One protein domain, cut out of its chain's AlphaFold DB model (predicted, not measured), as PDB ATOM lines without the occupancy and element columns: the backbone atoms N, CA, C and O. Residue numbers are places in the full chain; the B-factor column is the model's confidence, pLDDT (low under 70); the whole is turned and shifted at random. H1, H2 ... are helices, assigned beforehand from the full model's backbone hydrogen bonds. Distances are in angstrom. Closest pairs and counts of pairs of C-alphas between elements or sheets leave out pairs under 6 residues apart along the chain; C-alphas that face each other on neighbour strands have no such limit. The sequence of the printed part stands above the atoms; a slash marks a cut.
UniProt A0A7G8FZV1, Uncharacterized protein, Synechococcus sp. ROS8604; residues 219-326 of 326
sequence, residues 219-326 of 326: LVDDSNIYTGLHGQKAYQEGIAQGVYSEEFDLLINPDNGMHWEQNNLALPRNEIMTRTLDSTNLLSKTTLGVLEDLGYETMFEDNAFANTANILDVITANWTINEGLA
ATOM      1  N   LEU A 219      55.889   8.255   3.511       89.31
ATOM      2  CA  LEU A 219      54.764   7.960   4.405       89.31
ATOM      3  C   LEU A 219      55.211   7.445   5.773       89.31
ATOM      4  O   LEU A 219      54.370   7.041   6.563       89.31
ATOM      5  N   VAL A 220      56.517   7.429   6.046       88.94
ATOM      6  CA  VAL A 220      57.098   7.015   7.322       88.94
ATOM      7  C   VAL A 220      58.236   7.953   7.696       88.94
ATOM      8  O   VAL A 220      59.049   8.319   6.840       88.94
ATOM      9  N   ASP A 221      58.260   8.373   8.959       89.06
ATOM     10  CA  ASP A 221      59.284   9.268   9.497       89.06
ATOM     11  C   ASP A 221      60.547   8.526   9.982       89.06
ATOM     12  O   ASP A 221      60.647   7.300   9.938       89.06
ATOM     13  N   ASP A 222      61.544   9.276  10.461       86.94
ATOM     14  CA  ASP A 222      62.816   8.709  10.936       86.94
ATOM     15  C   ASP A 222      62.669   7.845  12.212       86.94
ATOM     16  O   ASP A 222      63.621   7.164  12.603       86.94
ATOM     17  N   SER A 223      61.499   7.863  12.863       88.44
ATOM     18  CA  SER A 223      61.158   7.050  14.039       88.44
ATOM     19  C   SER A 223      60.316   5.817  13.683       88.44
ATOM     20  O   SER A 223      59.879   5.103  14.584       88.44
ATOM     21  N   ASN A 224      60.123   5.532  12.388       88.00
ATOM     22  CA  ASN A 224      59.238   4.492  11.852       88.00
ATOM     23  C   ASN A 224      57.744   4.712  12.137       88.00
ATOM     24  O   ASN A 224      56.954   3.769  12.036       88.00
ATOM     25  N   ILE A 225      57.339   5.940  12.466       91.44
ATOM     26  CA  ILE A 225      55.926   6.288  12.609       91.44
ATOM     27  C   ILE A 225      55.352   6.487  11.210       91.44
ATOM     28  O   ILE A 225      55.901   7.244  10.405       91.44
ATOM     29  N   TYR A 226      54.245   5.811  10.920       92.69
ATOM     30  CA  TYR A 226      53.483   6.028   9.700       92.69
ATOM     31  C   TYR A 226      52.832   7.414   9.711       92.69
ATOM     32  O   TYR A 226      52.257   7.826  10.709       92.69
ATOM     33  N   THR A 227      52.913   8.158   8.615       92.88
ATOM     34  CA  THR A 227      52.479   9.562   8.515       92.88
ATOM     35  C   THR A 227      51.519   9.826   7.355       92.88
ATOM     36  O   THR A 227      51.147  10.980   7.135       92.88
ATOM     37  N   GLY A 228      51.105   8.785   6.624       92.56
ATOM     38  CA  GLY A 228      50.089   8.899   5.576       92.56
ATOM     39  C   GLY A 228      48.751   9.389   6.125       92.56
ATOM     40  O   GLY A 228      48.379   9.071   7.256       92.56
ATOM     41  N   LEU A 229      48.061  10.219   5.343       93.38
ATOM     42  CA  LEU A 229      46.865  10.935   5.780       93.38
ATOM     43  C   LEU A 229      45.705   9.972   6.037       93.38
ATOM     44  O   LEU A 229      45.055  10.060   7.080       93.38
ATOM     45  N   HIS A 230      45.447   9.073   5.094       92.69
ATOM     46  CA  HIS A 230      44.296   8.179   5.123       92.69
ATOM     47  C   HIS A 230      44.517   7.032   6.110       92.69
ATOM     48  O   HIS A 230      43.640   6.759   6.932       92.69
ATOM     49  N   GLY A 231      45.711   6.430   6.132       92.31
ATOM     50  CA  GLY A 231      46.055   5.416   7.131       92.31
ATOM     51  C   GLY A 231      46.010   5.972   8.561       92.31
ATOM     52  O   GLY A 231      45.468   5.324   9.456       92.31
ATOM     53  N   GLN A 232      46.481   7.208   8.786       93.38
ATOM     54  CA  GLN A 232      46.350   7.854  10.097       93.38
ATOM     55  C   GLN A 232      44.899   8.186  10.448       93.38
ATOM     56  O   GLN A 232      44.492   7.985  11.589       93.38
ATOM     57  N   LYS A 233      44.090   8.658   9.493       92.38
ATOM     58  CA  LYS A 233      42.654   8.892   9.709       92.38
ATOM     59  C   LYS A 233      41.952   7.605  10.162       92.38
ATOM     60  O   LYS A 233      41.305   7.618  11.207       92.38
ATOM     61  N   ALA A 234      42.162   6.495   9.453       90.69
ATOM     62  CA  ALA A 234      41.624   5.182   9.814       90.69
ATOM     63  C   ALA A 234      42.081   4.721  11.211       90.69
ATOM     64  O   ALA A 234      41.290   4.194  11.995       90.69
ATOM     65  N   TYR A 235      43.350   4.963  11.548       92.12
ATOM     66  CA  TYR A 235      43.890   4.658  12.869       92.12
ATOM     67  C   TYR A 235      43.206   5.469  13.982       92.12
ATOM     68  O   TYR A 235      42.760   4.906  14.982       92.12
ATOM     69  N   GLN A 236      43.044   6.780  13.788       92.56
ATOM     70  CA  GLN A 236      42.360   7.651  14.750       92.56
ATOM     71  C   GLN A 236      40.872   7.299  14.904       92.56
ATOM     72  O   GLN A 236      40.336   7.361  16.010       92.56
ATOM     73  N   GLU A 237      40.203   6.883  13.827       89.44
ATOM     74  CA  GLU A 237      38.832   6.363  13.890       89.44
ATOM     75  C   GLU A 237      38.753   5.089  14.742       89.44
ATOM     76  O   GLU A 237      37.867   4.974  15.592       89.44
ATOM     77  N   GLY A 238      39.703   4.162  14.582       87.00
ATOM     78  CA  GLY A 238      39.784   2.959  15.409       87.00
ATOM     79  C   GLY A 238      40.039   3.260  16.891       87.00
ATOM     80  O   GLY A 238      39.436   2.616  17.752       87.00
ATOM     81  N   ILE A 239      40.848   4.280  17.208       89.38
ATOM     82  CA  ILE A 239      41.011   4.785  18.584       89.38
ATOM     83  C   ILE A 239      39.679   5.334  19.113       89.38
ATOM     84  O   ILE A 239      39.234   4.950  20.194       89.38
ATOM     85  N   ALA A 240      39.003   6.195  18.345       89.69
ATOM     86  CA  ALA A 240      37.736   6.807  18.751       89.69
ATOM     87  C   ALA A 240      36.617   5.774  18.987       89.69
ATOM     88  O   ALA A 240      35.727   5.997  19.809       89.69
ATOM     89  N   GLN A 241      36.673   4.637  18.290       86.19
ATOM     90  CA  GLN A 241      35.755   3.506  18.449       86.19
ATOM     91  C   GLN A 241      36.170   2.532  19.566       86.19
ATOM     92  O   GLN A 241      35.441   1.579  19.844       86.19
ATOM     93  N   GLY A 242      37.318   2.751  20.218       85.31
ATOM     94  CA  GLY A 242      37.850   1.873  21.265       85.31
ATOM     95  C   GLY A 242      38.386   0.534  20.746       85.31
ATOM     96  O   GLY A 242      38.511  -0.412  21.523       85.31
ATOM     97  N   VAL A 243      38.674   0.440  19.446       84.31
ATOM     98  CA  VAL A 243      39.269  -0.741  18.799       84.31
ATOM     99  C   VAL A 243      40.786  -0.739  18.988       84.31
ATOM    100  O   VAL A 243      41.381  -1.791  19.224       84.31
ATOM    101  N   TYR A 244      41.408   0.439  18.896       88.56
ATOM    102  CA  TYR A 244      42.850   0.644  19.053       88.56
ATOM    103  C   TYR A 244      43.153   1.447  20.320       88.56
ATOM    104  O   TYR A 244      42.288   2.142  20.858       88.56
ATOM    105  N   SER A 245      44.390   1.353  20.805       86.19
ATOM    106  CA  SER A 245      44.850   2.110  21.971       86.19
ATOM    107  C   SER A 245      45.415   3.467  21.556       86.19
ATOM    108  O   SER A 245      46.247   3.538  20.656       86.19
ATOM    109  N   GLU A 246      45.039   4.534  22.264       90.12
ATOM    110  CA  GLU A 246      45.650   5.863  22.099       90.12
ATOM    111  C   GLU A 246      47.087   5.952  22.646       90.12
ATOM    112  O   GLU A 246      47.775   6.944  22.416       90.12
ATOM    113  N   GLU A 247      47.554   4.931  23.377       92.31
ATOM    114  CA  GLU A 247      48.884   4.921  24.005       92.31
ATOM    115  C   GLU A 247      50.028   4.653  23.016       92.31
ATOM    116  O   GLU A 247      51.193   4.872  23.357       92.31
ATOM    117  N   PHE A 248      49.715   4.160  21.817       92.19
ATOM    118  CA  PHE A 248      50.708   3.678  20.864       92.19
ATOM    119  C   PHE A 248      50.674   4.469  19.559       92.19
ATOM    120  O   PHE A 248      49.613   4.803  19.035       92.19
ATOM    121  N   ASP A 249      51.853   4.727  19.001       92.44
ATOM    122  CA  ASP A 249      51.978   5.243  17.640       92.44
ATOM    123  C   ASP A 249      51.778   4.121  16.611       92.44
ATOM    124  O   ASP A 249      52.154   2.964  16.837       92.44
ATOM    125  N   LEU A 250      51.241   4.469  15.440       92.06
ATOM    126  CA  LEU A 250      51.153   3.555  14.306       92.06
ATOM    127  C   LEU A 250      52.553   3.327  13.715       92.06
ATOM    128  O   LEU A 250      53.015   4.074  12.852       92.06
ATOM    129  N   LEU A 251      53.242   2.311  14.231       91.12
ATOM    130  CA  LEU A 251      54.610   1.982  13.851       91.12
ATOM    131  C   LEU A 251      54.658   0.947  12.732       91.12
ATOM    132  O   LEU A 251      53.970  -0.076  12.759       91.12
ATOM    133  N   ILE A 252      55.568   1.179  11.798       87.81
ATOM    134  CA  ILE A 252      56.042   0.157  10.879       87.81
ATOM    135  C   ILE A 252      57.206  -0.606  11.523       87.81
ATOM    136  O   ILE A 252      58.027  -0.037  12.244       87.81
ATOM    137  N   ASN A 253      57.313  -1.895  11.202       82.44
ATOM    138  CA  ASN A 253      58.433  -2.731  11.607       82.44
ATOM    139  C   ASN A 253      59.793  -2.132  11.148       82.44
ATOM    140  O   ASN A 253      60.022  -1.976   9.940       82.44
ATOM    141  N   PRO A 254      60.727  -1.875  12.082       67.25
ATOM    142  CA  PRO A 254      61.995  -1.198  11.808       67.25
ATOM    143  C   PRO A 254      63.009  -2.031  11.003       67.25
ATOM    144  O   PRO A 254      63.956  -1.462  10.457       67.25
ATOM    145  N   ASP A 255      62.855  -3.358  10.925       65.19
ATOM    146  CA  ASP A 255      63.862  -4.243  10.322       65.19
ATOM    147  C   ASP A 255      63.871  -4.169   8.793       65.19
ATOM    148  O   ASP A 255      64.925  -4.234   8.156       65.19
ATOM    149  N   ASN A 256      62.688  -4.069   8.185       71.00
ATOM    150  CA  ASN A 256      62.553  -4.078   6.731       71.00
ATOM    151  C   ASN A 256      61.512  -3.103   6.186       71.00
ATOM    152  O   ASN A 256      61.436  -2.949   4.966       71.00
ATOM    153  N   GLY A 257      60.730  -2.449   7.051       74.88
ATOM    154  CA  GLY A 257      59.668  -1.561   6.612       74.88
ATOM    155  C   GLY A 257      58.677  -2.253   5.678       74.88
ATOM    156  O   GLY A 257      58.251  -1.671   4.687       74.88
ATOM    157  N   MET A 258      58.381  -3.533   5.891       84.00
ATOM    158  CA  MET A 258      57.407  -4.246   5.057       84.00
ATOM    159  C   MET A 258      56.122  -4.547   5.806       84.00
ATOM    160  O   MET A 258      55.115  -4.772   5.169       84.00
ATOM    161  N   HIS A 259      56.126  -4.498   7.133       91.06
ATOM    162  CA  HIS A 259      54.998  -4.917   7.959       91.06
ATOM    163  C   HIS A 259      54.661  -3.849   8.984       91.06
ATOM    164  O   HIS A 259      55.516  -3.028   9.328       91.06
ATOM    165  N   TRP A 260      53.466  -3.921   9.553       92.12
ATOM    166  CA  TRP A 260      53.191  -3.243  10.815       92.12
ATOM    167  C   TRP A 260      54.056  -3.803  11.950       92.12
ATOM    168  O   TRP A 260      54.435  -4.982  11.952       92.12
ATOM    169  N   GLU A 261      54.378  -2.958  12.931       90.50
ATOM    170  CA  GLU A 261      55.058  -3.398  14.148       90.50
ATOM    171  C   GLU A 261      54.098  -4.204  15.031       90.50
ATOM    172  O   GLU A 261      53.194  -3.666  15.669       90.50
ATOM    173  N   GLN A 262      54.324  -5.515  15.096       85.06
ATOM    174  CA  GLN A 262      53.427  -6.449  15.774       85.06
ATOM    175  C   GLN A 262      53.431  -6.299  17.307       85.06
ATOM    176  O   GLN A 262      52.440  -6.632  17.959       85.06
ATOM    177  N   ASN A 263      54.526  -5.817  17.909       85.44
ATOM    178  CA  ASN A 263      54.667  -5.788  19.371       85.44
ATOM    179  C   ASN A 263      54.255  -4.460  20.017       85.44
ATOM    180  O   ASN A 263      54.161  -4.406  21.242       85.44
ATOM    181  N   ASN A 264      54.005  -3.408  19.230       83.56
ATOM    182  CA  ASN A 264      53.584  -2.110  19.763       83.56
ATOM    183  C   ASN A 264      52.082  -2.052  20.085       83.56
ATOM    184  O   ASN A 264      51.637  -1.092  20.685       83.56
ATOM    185  N   LEU A 265      51.283  -3.057  19.700       84.38
ATOM    186  CA  LEU A 265      49.838  -3.137  19.992       84.38
ATOM    187  C   LEU A 265      48.990  -1.953  19.478       84.38
ATOM    188  O   LEU A 265      47.843  -1.802  19.893       84.38
ATOM    189  N   ALA A 266      49.527  -1.133  18.568       87.44
ATOM    190  CA  ALA A 266      48.765  -0.087  17.886       87.44
ATOM    191  C   ALA A 266      47.622  -0.698  17.059       87.44
ATOM    192  O   ALA A 266      46.486  -0.241  17.118       87.44
ATOM    193  N   LEU A 267      47.905  -1.792  16.348       87.81
ATOM    194  CA  LEU A 267      46.912  -2.592  15.634       87.81
ATOM    195  C   LEU A 267      46.700  -3.949  16.333       87.81
ATOM    196  O   LEU A 267      47.566  -4.385  17.105       87.81
ATOM    197  N   PRO A 268      45.576  -4.647  16.067       85.81
ATOM    198  CA  PRO A 268      45.361  -6.009  16.532       85.81
ATOM    199  C   PRO A 268      46.518  -6.923  16.123       85.81
ATOM    200  O   PRO A 268      47.070  -6.805  15.033       85.81
ATOM    201  N   ARG A 269      46.890  -7.864  16.999       85.38
ATOM    202  CA  ARG A 269      48.040  -8.757  16.757       85.38
ATOM    203  C   ARG A 269      47.888  -9.629  15.514       85.38
ATOM    204  O   ARG A 269      48.902 -10.049  14.969       85.38
ATOM    205  N   ASN A 270      46.646  -9.865  15.118       88.12
ATOM    206  CA  ASN A 270      46.255 -10.653  13.970       88.12
ATOM    207  C   ASN A 270      45.920  -9.802  12.733       88.12
ATOM    208  O   ASN A 270      45.188 -10.246  11.854       88.12
ATOM    209  N   GLU A 271      46.396  -8.559  12.672       91.25
ATOM    210  CA  GLU A 271      46.310  -7.769  11.448       91.25
ATOM    211  C   GLU A 271      47.168  -8.418  10.345       91.25
ATOM    212  O   GLU A 271      48.311  -8.824  10.587       91.25
ATOM    213  N   ILE A 272      46.591  -8.540   9.147       92.44
ATOM    214  CA  ILE A 272      47.114  -9.353   8.047       92.44
ATOM    215  C   ILE A 272      48.508  -8.912   7.602       92.44
ATOM    216  O   ILE A 272      49.320  -9.763   7.277       92.44
ATOM    217  N   MET A 273      48.831  -7.619   7.646       92.88
ATOM    218  CA  MET A 273      50.124  -7.047   7.257       92.88
ATOM    219  C   MET A 273      51.128  -6.974   8.412       92.88
ATOM    220  O   MET A 273      52.166  -6.314   8.297       92.88
ATOM    221  N   THR A 274      50.876  -7.656   9.530       90.75
ATOM    222  CA  THR A 274      51.937  -7.973  10.494       90.75
ATOM    223  C   THR A 274      52.834  -9.092   9.958       90.75
ATOM    224  O   THR A 274      52.525  -9.772   8.986       90.75
ATOM    225  N   ARG A 275      53.999  -9.299  10.579       87.44
ATOM    226  CA  ARG A 275      54.996 -10.280  10.111       87.44
ATOM    227  C   ARG A 275      54.522 -11.738  10.213       87.44
ATOM    228  O   ARG A 275      55.164 -12.631   9.661       87.44
ATOM    229  N   THR A 276      53.511 -12.031  11.020       87.12
ATOM    230  CA  THR A 276      53.116 -13.406  11.335       87.12
ATOM    231  C   THR A 276      51.614 -13.531  11.237       87.12
ATOM    232  O   THR A 276      50.906 -12.805  11.921       87.12
ATOM    233  N   LEU A 277      51.166 -14.493  10.436       89.56
ATOM    234  CA  LEU A 277      49.769 -14.893  10.392       89.56
ATOM    235  C   LEU A 277      49.405 -15.624  11.689       89.56
ATOM    236  O   LEU A 277      50.101 -16.558  12.109       89.56
ATOM    237  N   ASP A 278      48.322 -15.185  12.317       89.19
ATOM    238  CA  ASP A 278      47.668 -15.860  13.434       89.19
ATOM    239  C   ASP A 278      46.640 -16.878  12.909       89.19
ATOM    240  O   ASP A 278      46.448 -17.014  11.707       89.19
ATOM    241  N   SER A 279      45.963 -17.617  13.797       86.75
ATOM    242  CA  SER A 279      44.918 -18.585  13.401       86.75
ATOM    243  C   SER A 279      43.662 -17.953  12.787       86.75
ATOM    244  O   SER A 279      42.785 -18.668  12.326       86.75
ATOM    245  N   THR A 280      43.534 -16.635  12.891       86.38
ATOM    246  CA  THR A 280      42.455 -15.822  12.322       86.38
ATOM    247  C   THR A 280      43.071 -14.477  12.005       86.38
ATOM    248  O   THR A 280      43.560 -13.858  12.950       86.38
ATOM    249  N   ASN A 281      43.051 -14.004  10.763       87.50
ATOM    250  CA  ASN A 281      43.667 -12.727  10.400       87.50
ATOM    251  C   ASN A 281      42.625 -11.709   9.935       87.50
ATOM    252  O   ASN A 281      41.532 -12.065   9.504       87.50
ATOM    253  N   LEU A 282      42.947 -10.422  10.066       88.06
ATOM    254  CA  LEU A 282      42.069  -9.331   9.650       88.06
ATOM    255  C   LEU A 282      42.813  -8.312   8.794       88.06
ATOM    256  O   LEU A 282      43.891  -7.845   9.149       88.06
ATOM    257  N   LEU A 283      42.199  -7.915   7.684       89.31
ATOM    258  CA  LEU A 283      42.569  -6.708   6.960       89.31
ATOM    259  C   LEU A 283      41.947  -5.499   7.662       89.31
ATOM    260  O   LEU A 283      40.719  -5.373   7.747       89.31
ATOM    261  N   SER A 284      42.800  -4.621   8.185       90.19
ATOM    262  CA  SER A 284      42.359  -3.403   8.865       90.19
ATOM    263  C   SER A 284      41.986  -2.288   7.882       90.19
ATOM    264  O   SER A 284      42.563  -2.160   6.800       90.19
ATOM    265  N   LYS A 285      41.079  -1.399   8.308       88.94
ATOM    266  CA  LYS A 285      40.852  -0.107   7.636       88.94
ATOM    267  C   LYS A 285      42.132   0.711   7.517       88.94
ATOM    268  O   LYS A 285      42.320   1.398   6.523       88.94
ATOM    269  N   THR A 286      43.018   0.608   8.507       91.06
ATOM    270  CA  THR A 286      44.331   1.255   8.484       91.06
ATOM    271  C   THR A 286      45.134   0.826   7.262       91.06
ATOM    272  O   THR A 286      45.612   1.687   6.533       91.06
ATOM    273  N   THR A 287      45.221  -0.479   6.980       93.00
ATOM    274  CA  THR A 287      45.907  -0.994   5.785       93.00
ATOM    275  C   THR A 287      45.244  -0.523   4.485       93.00
ATOM    276  O   THR A 287      45.964  -0.167   3.556       93.00
ATOM    277  N   LEU A 288      43.910  -0.426   4.413       91.88
ATOM    278  CA  LEU A 288      43.245   0.176   3.243       91.88
ATOM    279  C   LEU A 288      43.559   1.665   3.080       91.88
ATOM    280  O   LEU A 288      43.869   2.102   1.976       91.88
ATOM    281  N   GLY A 289      43.577   2.428   4.174       92.38
ATOM    282  CA  GLY A 289      44.026   3.820   4.155       92.38
ATOM    283  C   GLY A 289      45.474   3.959   3.668       92.38
ATOM    284  O   GLY A 289      45.808   4.921   2.987       92.38
ATOM    285  N   VAL A 290      46.341   2.971   3.919       92.81
ATOM    286  CA  VAL A 290      47.684   2.969   3.316       92.81
ATOM    287  C   VAL A 290      47.629   2.847   1.796       92.81
ATOM    288  O   VAL A 290      48.428   3.494   1.121       92.81
ATOM    289  N   LEU A 291      46.715   2.049   1.242       94.25
ATOM    290  CA  LEU A 291      46.553   1.943  -0.211       94.25
ATOM    291  C   LEU A 291      46.087   3.281  -0.815       94.25
ATOM    292  O   LEU A 291      46.643   3.706  -1.828       94.25
ATOM    293  N   GLU A 292      45.188   4.010  -0.154       92.81
ATOM    294  CA  GLU A 292      44.821   5.391  -0.539       92.81
ATOM    295  C   GLU A 292      46.029   6.331  -0.557       92.81
ATOM    296  O   GLU A 292      46.288   7.042  -1.529       92.81
ATOM    297  N   ASP A 293      46.847   6.288   0.495       92.75
ATOM    298  CA  ASP A 293      48.065   7.098   0.581       92.75
ATOM    299  C   ASP A 293      49.123   6.712  -0.478       92.75
ATOM    300  O   ASP A 293      50.010   7.511  -0.797       92.75
ATOM    301  N   LEU A 294      49.027   5.510  -1.058       92.00
ATOM    302  CA  LEU A 294      49.829   5.058  -2.202       92.00
ATOM    303  C   LEU A 294      49.233   5.463  -3.563       92.00
ATOM    304  O   LEU A 294      49.918   5.328  -4.582       92.00
ATOM    305  N   GLY A 295      48.012   6.004  -3.580       92.12
ATOM    306  CA  GLY A 295      47.331   6.532  -4.763       92.12
ATOM    307  C   GLY A 295      46.285   5.607  -5.385       92.12
ATOM    308  O   GLY A 295      45.880   5.869  -6.516       92.12
ATOM    309  N   TYR A 296      45.883   4.537  -4.696       94.44
ATOM    310  CA  TYR A 296      44.702   3.753  -5.067       94.44
ATOM    311  C   TYR A 296      43.433   4.487  -4.636       94.44
ATOM    312  O   TYR A 296      43.463   5.176  -3.630       94.44
ATOM    313  N   GLU A 297      42.330   4.312  -5.355       93.00
ATOM    314  CA  GLU A 297      41.003   4.711  -4.878       93.00
ATOM    315  C   GLU A 297      40.323   3.462  -4.316       93.00
ATOM    316  O   GLU A 297      40.180   2.453  -5.010       93.00
ATOM    317  N   THR A 298      39.962   3.499  -3.043       91.25
ATOM    318  CA  THR A 298      39.462   2.354  -2.290       91.25
ATOM    319  C   THR A 298      38.106   2.658  -1.671       91.25
ATOM    320  O   THR A 298      37.705   3.803  -1.473       91.25
ATOM    321  N   MET A 299      37.425   1.605  -1.238       84.75
ATOM    322  CA  MET A 299      36.178   1.718  -0.481       84.75
ATOM    323  C   MET A 299      36.329   2.406   0.900       84.75
ATOM    324  O   MET A 299      35.330   2.570   1.608       84.75
ATOM    325  N   PHE A 300      37.546   2.775   1.333       75.56
ATOM    326  CA  PHE A 300      37.775   3.498   2.590       75.56
ATOM    327  C   PHE A 300      37.077   4.868   2.601       75.56
ATOM    328  O   PHE A 300      36.370   5.180   3.561       75.56
ATOM    329  N   GLU A 301      37.226   5.665   1.539       68.94
ATOM    330  CA  GLU A 301      36.623   7.007   1.461       68.94
ATOM    331  C   GLU A 301      35.115   6.978   1.140       68.94
ATOM    332  O   GLU A 301      34.390   7.918   1.478       68.94
ATOM    333  N   ASP A 302      34.599   5.866   0.610       61.66
ATOM    334  CA  ASP A 302      33.177   5.709   0.271       61.66
ATOM    335  C   ASP A 302      32.252   5.519   1.486       61.66
ATOM    336  O   ASP A 302      31.032   5.431   1.342       61.66
ATOM    337  N   ASN A 303      32.797   5.446   2.709       56.12
ATOM    338  CA  ASN A 303      32.062   5.109   3.940       56.12
ATOM    339  C   ASN A 303      31.264   3.791   3.859       56.12
ATOM    340  O   ASN A 303      30.460   3.503   4.751       56.12
ATOM    341  N   ALA A 304      31.509   2.956   2.845       56.31
ATOM    342  CA  ALA A 304      30.818   1.683   2.642       56.31
ATOM    343  C   ALA A 304      30.981   0.743   3.852       56.31
ATOM    344  O   ALA A 304      30.114  -0.082   4.140       56.31
ATOM    345  N   PHE A 305      32.054   0.934   4.623       54.44
ATOM    346  CA  PHE A 305      32.380   0.167   5.822       54.44
ATOM    347  C   PHE A 305      32.197   0.941   7.131       54.44
ATOM    348  O   PHE A 305      32.826   0.589   8.129       54.44
ATOM    349  N   ALA A 306      31.364   1.990   7.181       49.66
ATOM    350  CA  ALA A 306      31.236   2.892   8.339       49.66
ATOM    351  C   ALA A 306      31.065   2.189   9.709       49.66
ATOM    352  O   ALA A 306      31.449   2.756  10.729       49.66
ATOM    353  N   ASN A 307      30.593   0.936   9.739       48.03
ATOM    354  CA  ASN A 307      30.319   0.183  10.968       48.03
ATOM    355  C   ASN A 307      31.204  -1.051  11.218       48.03
ATOM    356  O   ASN A 307      30.935  -1.790  12.164       48.03
ATOM    357  N   THR A 308      32.237  -1.316  10.412       50.16
ATOM    358  CA  THR A 308      33.062  -2.525  10.577       50.16
ATOM    359  C   THR A 308      34.509  -2.154  10.889       50.16
ATOM    360  O   THR A 308      35.186  -1.488  10.111       50.16
ATOM    361  N   ALA A 309      34.984  -2.530  12.076       53.12
ATOM    362  CA  ALA A 309      36.391  -2.373  12.453       53.12
ATOM    363  C   ALA A 309      37.298  -3.376  11.714       53.12
ATOM    364  O   ALA A 309      38.468  -3.091  11.463       53.12
ATOM    365  N   ASN A 310      36.721  -4.514  11.312       57.19
ATOM    366  CA  ASN A 310      37.377  -5.590  10.582       57.19
ATOM    367  C   ASN A 310      36.681  -5.758   9.232       57.19
ATOM    368  O   ASN A 310      35.479  -6.023   9.182       57.19
ATOM    369  N   ILE A 311      37.427  -5.579   8.145       58.66
ATOM    370  CA  ILE A 311      36.877  -5.679   6.790       58.66
ATOM    371  C   ILE A 311      36.870  -7.132   6.325       58.66
ATOM    372  O   ILE A 311      35.889  -7.549   5.718       58.66
ATOM    373  N   LEU A 312      37.893  -7.915   6.694       54.22
ATOM    374  CA  LEU A 312      37.944  -9.339   6.360       54.22
ATOM    375  C   LEU A 312      36.733 -10.074   6.932       54.22
ATOM    376  O   LEU A 312      35.918 -10.530   6.154       54.22
ATOM    377  N   ASP A 313      36.512 -10.045   8.251       50.44
ATOM    378  CA  ASP A 313      35.397 -10.764   8.895       50.44
ATOM    379  C   ASP A 313      34.020 -10.475   8.274       50.44
ATOM    380  O   ASP A 313      33.140 -11.328   8.312       50.44
ATOM    381  N   VAL A 314      33.807  -9.282   7.706       49.75
ATOM    382  CA  VAL A 314      32.547  -8.926   7.039       49.75
ATOM    383  C   VAL A 314      32.538  -9.330   5.570       49.75
ATOM    384  O   VAL A 314      31.502  -9.785   5.084       49.75
ATOM    385  N   ILE A 315      33.658  -9.194   4.858       52.06
ATOM    386  CA  ILE A 315      33.727  -9.585   3.452       52.06
ATOM    387  C   ILE A 315      33.855 -11.102   3.316       52.06
ATOM    388  O   ILE A 315      33.003 -11.676   2.647       52.06
ATOM    389  N   THR A 316      34.799 -11.778   3.985       49.50
ATOM    390  CA  THR A 316      34.906 -13.247   3.930       49.50
ATOM    391  C   THR A 316      33.650 -13.922   4.461       49.50
ATOM    392  O   THR A 316      33.165 -14.824   3.792       49.50
ATOM    393  N   ALA A 317      33.022 -13.462   5.554       43.88
ATOM    394  CA  ALA A 317      31.756 -14.066   5.994       43.88
ATOM    395  C   ALA A 317      30.650 -13.956   4.930       43.88
ATOM    396  O   ALA A 317      29.922 -14.920   4.712       43.88
ATOM    397  N   ASN A 318      30.540 -12.827   4.225       38.47
ATOM    398  CA  ASN A 318      29.575 -12.679   3.131       38.47
ATOM    399  C   ASN A 318      29.966 -13.484   1.881       38.47
ATOM    400  O   ASN A 318      29.092 -13.955   1.155       38.47
ATOM    401  N   TRP A 319      31.259 -13.674   1.636       39.69
ATOM    402  CA  TRP A 319      31.778 -14.424   0.495       39.69
ATOM    403  C   TRP A 319      31.614 -15.940   0.670       39.69
ATOM    404  O   TRP A 319      31.057 -16.603  -0.201       39.69
ATOM    405  N   THR A 320      31.967 -16.489   1.837       38.53
ATOM    406  CA  THR A 320      31.797 -17.920   2.142       38.53
ATOM    407  C   THR A 320      30.319 -18.328   2.223       38.53
ATOM    408  O   THR A 320      29.980 -19.477   1.949       38.53
ATOM    409  N   ILE A 321      29.417 -17.402   2.582       38.03
ATOM    410  CA  ILE A 321      27.965 -17.654   2.608       38.03
ATOM    411  C   ILE A 321      27.367 -17.682   1.192       38.03
ATOM    412  O   ILE A 321      26.460 -18.479   0.945       38.03
ATOM    413  N   ASN A 322      27.864 -16.856   0.267       35.22
ATOM    414  CA  ASN A 322      27.302 -16.744  -1.084       35.22
ATOM    415  C   ASN A 322      27.905 -17.735  -2.094       35.22
ATOM    416  O   ASN A 322      27.220 -18.095  -3.047       35.22
ATOM    417  N   GLU A 323      29.123 -18.232  -1.863       44.03
ATOM    418  CA  GLU A 323      29.751 -19.272  -2.702       44.03
ATOM    419  C   GLU A 323      29.703 -20.676  -2.074       44.03
ATOM    420  O   GLU A 323      30.337 -21.624  -2.542       44.03
ATOM    421  N   GLY A 324      28.923 -20.836  -1.001       30.12
ATOM    422  CA  GLY A 324      28.719 -22.113  -0.334       30.12
ATOM    423  C   GLY A 324      28.170 -23.183  -1.280       30.12
ATOM    424  O   GLY A 324      26.990 -23.169  -1.617       30.12
ATOM    425  N   LEU A 325      29.034 -24.139  -1.632       37.91
ATOM    426  CA  LEU A 325      28.738 -25.552  -1.894       37.91
ATOM    427  C   LEU A 325      27.321 -25.839  -2.433       37.91
ATOM    428  O   LEU A 325      26.406 -26.166  -1.669       37.91
ATOM    429  N   ALA A 326      27.191 -25.849  -3.760       32.22
ATOM    430  CA  ALA A 326      26.189 -26.640  -4.474       32.22
ATOM    431  C   ALA A 326      26.856 -27.452  -5.591       32.22
ATOM    432  O   ALA A 326      27.568 -26.846  -6.420       32.22
TER     433      ALA A 326
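Overview. This is residues 219 to 326 of the 326 residues of an uncharacterized protein of Synechococcus sp. ROS8604 (UniProt A0A7G8FZV1). With little regular structure, this is a body mostly of loops around a helical hairpin, H1 and H2, with an arm, residues 317 to 326, sticking out. The 108 printed residues include three named helices, H1, H2 and H3 in that order, and no named strand; the class is all helix, with only 32 residues in named elements. The whole is compact, with a radius of gyration of the C-alphas of 14.3 A, and spans 53 by 30 by 27 A.

Arrangement. H1, residues 229 to 240, and H2, residues 285 to 293, form a hairpin and touch, closest at the C-alphas of Gly 231 and Gly 289, 3.9 A apart. Their tilt is shallow, 19 degrees, opposite ways. H3, residues 312 to 322, is apart from both. In H1, H2 and H3 every O i to N i+4 pair is within hydrogen-bond range.

Along the chain. H1 begins at C-alpha 229 (46.865, 10.935, 5.780) and is 16.4 A long, H2 12.4 A. H3, 14.9 A, ends at C-alpha 322 (27.302, -16.744, -1.084).

Size, cuts and confidence. The printed part has no cut. Both links are long, 44 and 18 residues. Residues 254 to 255 and 301 to 326 have pLDDT under 70.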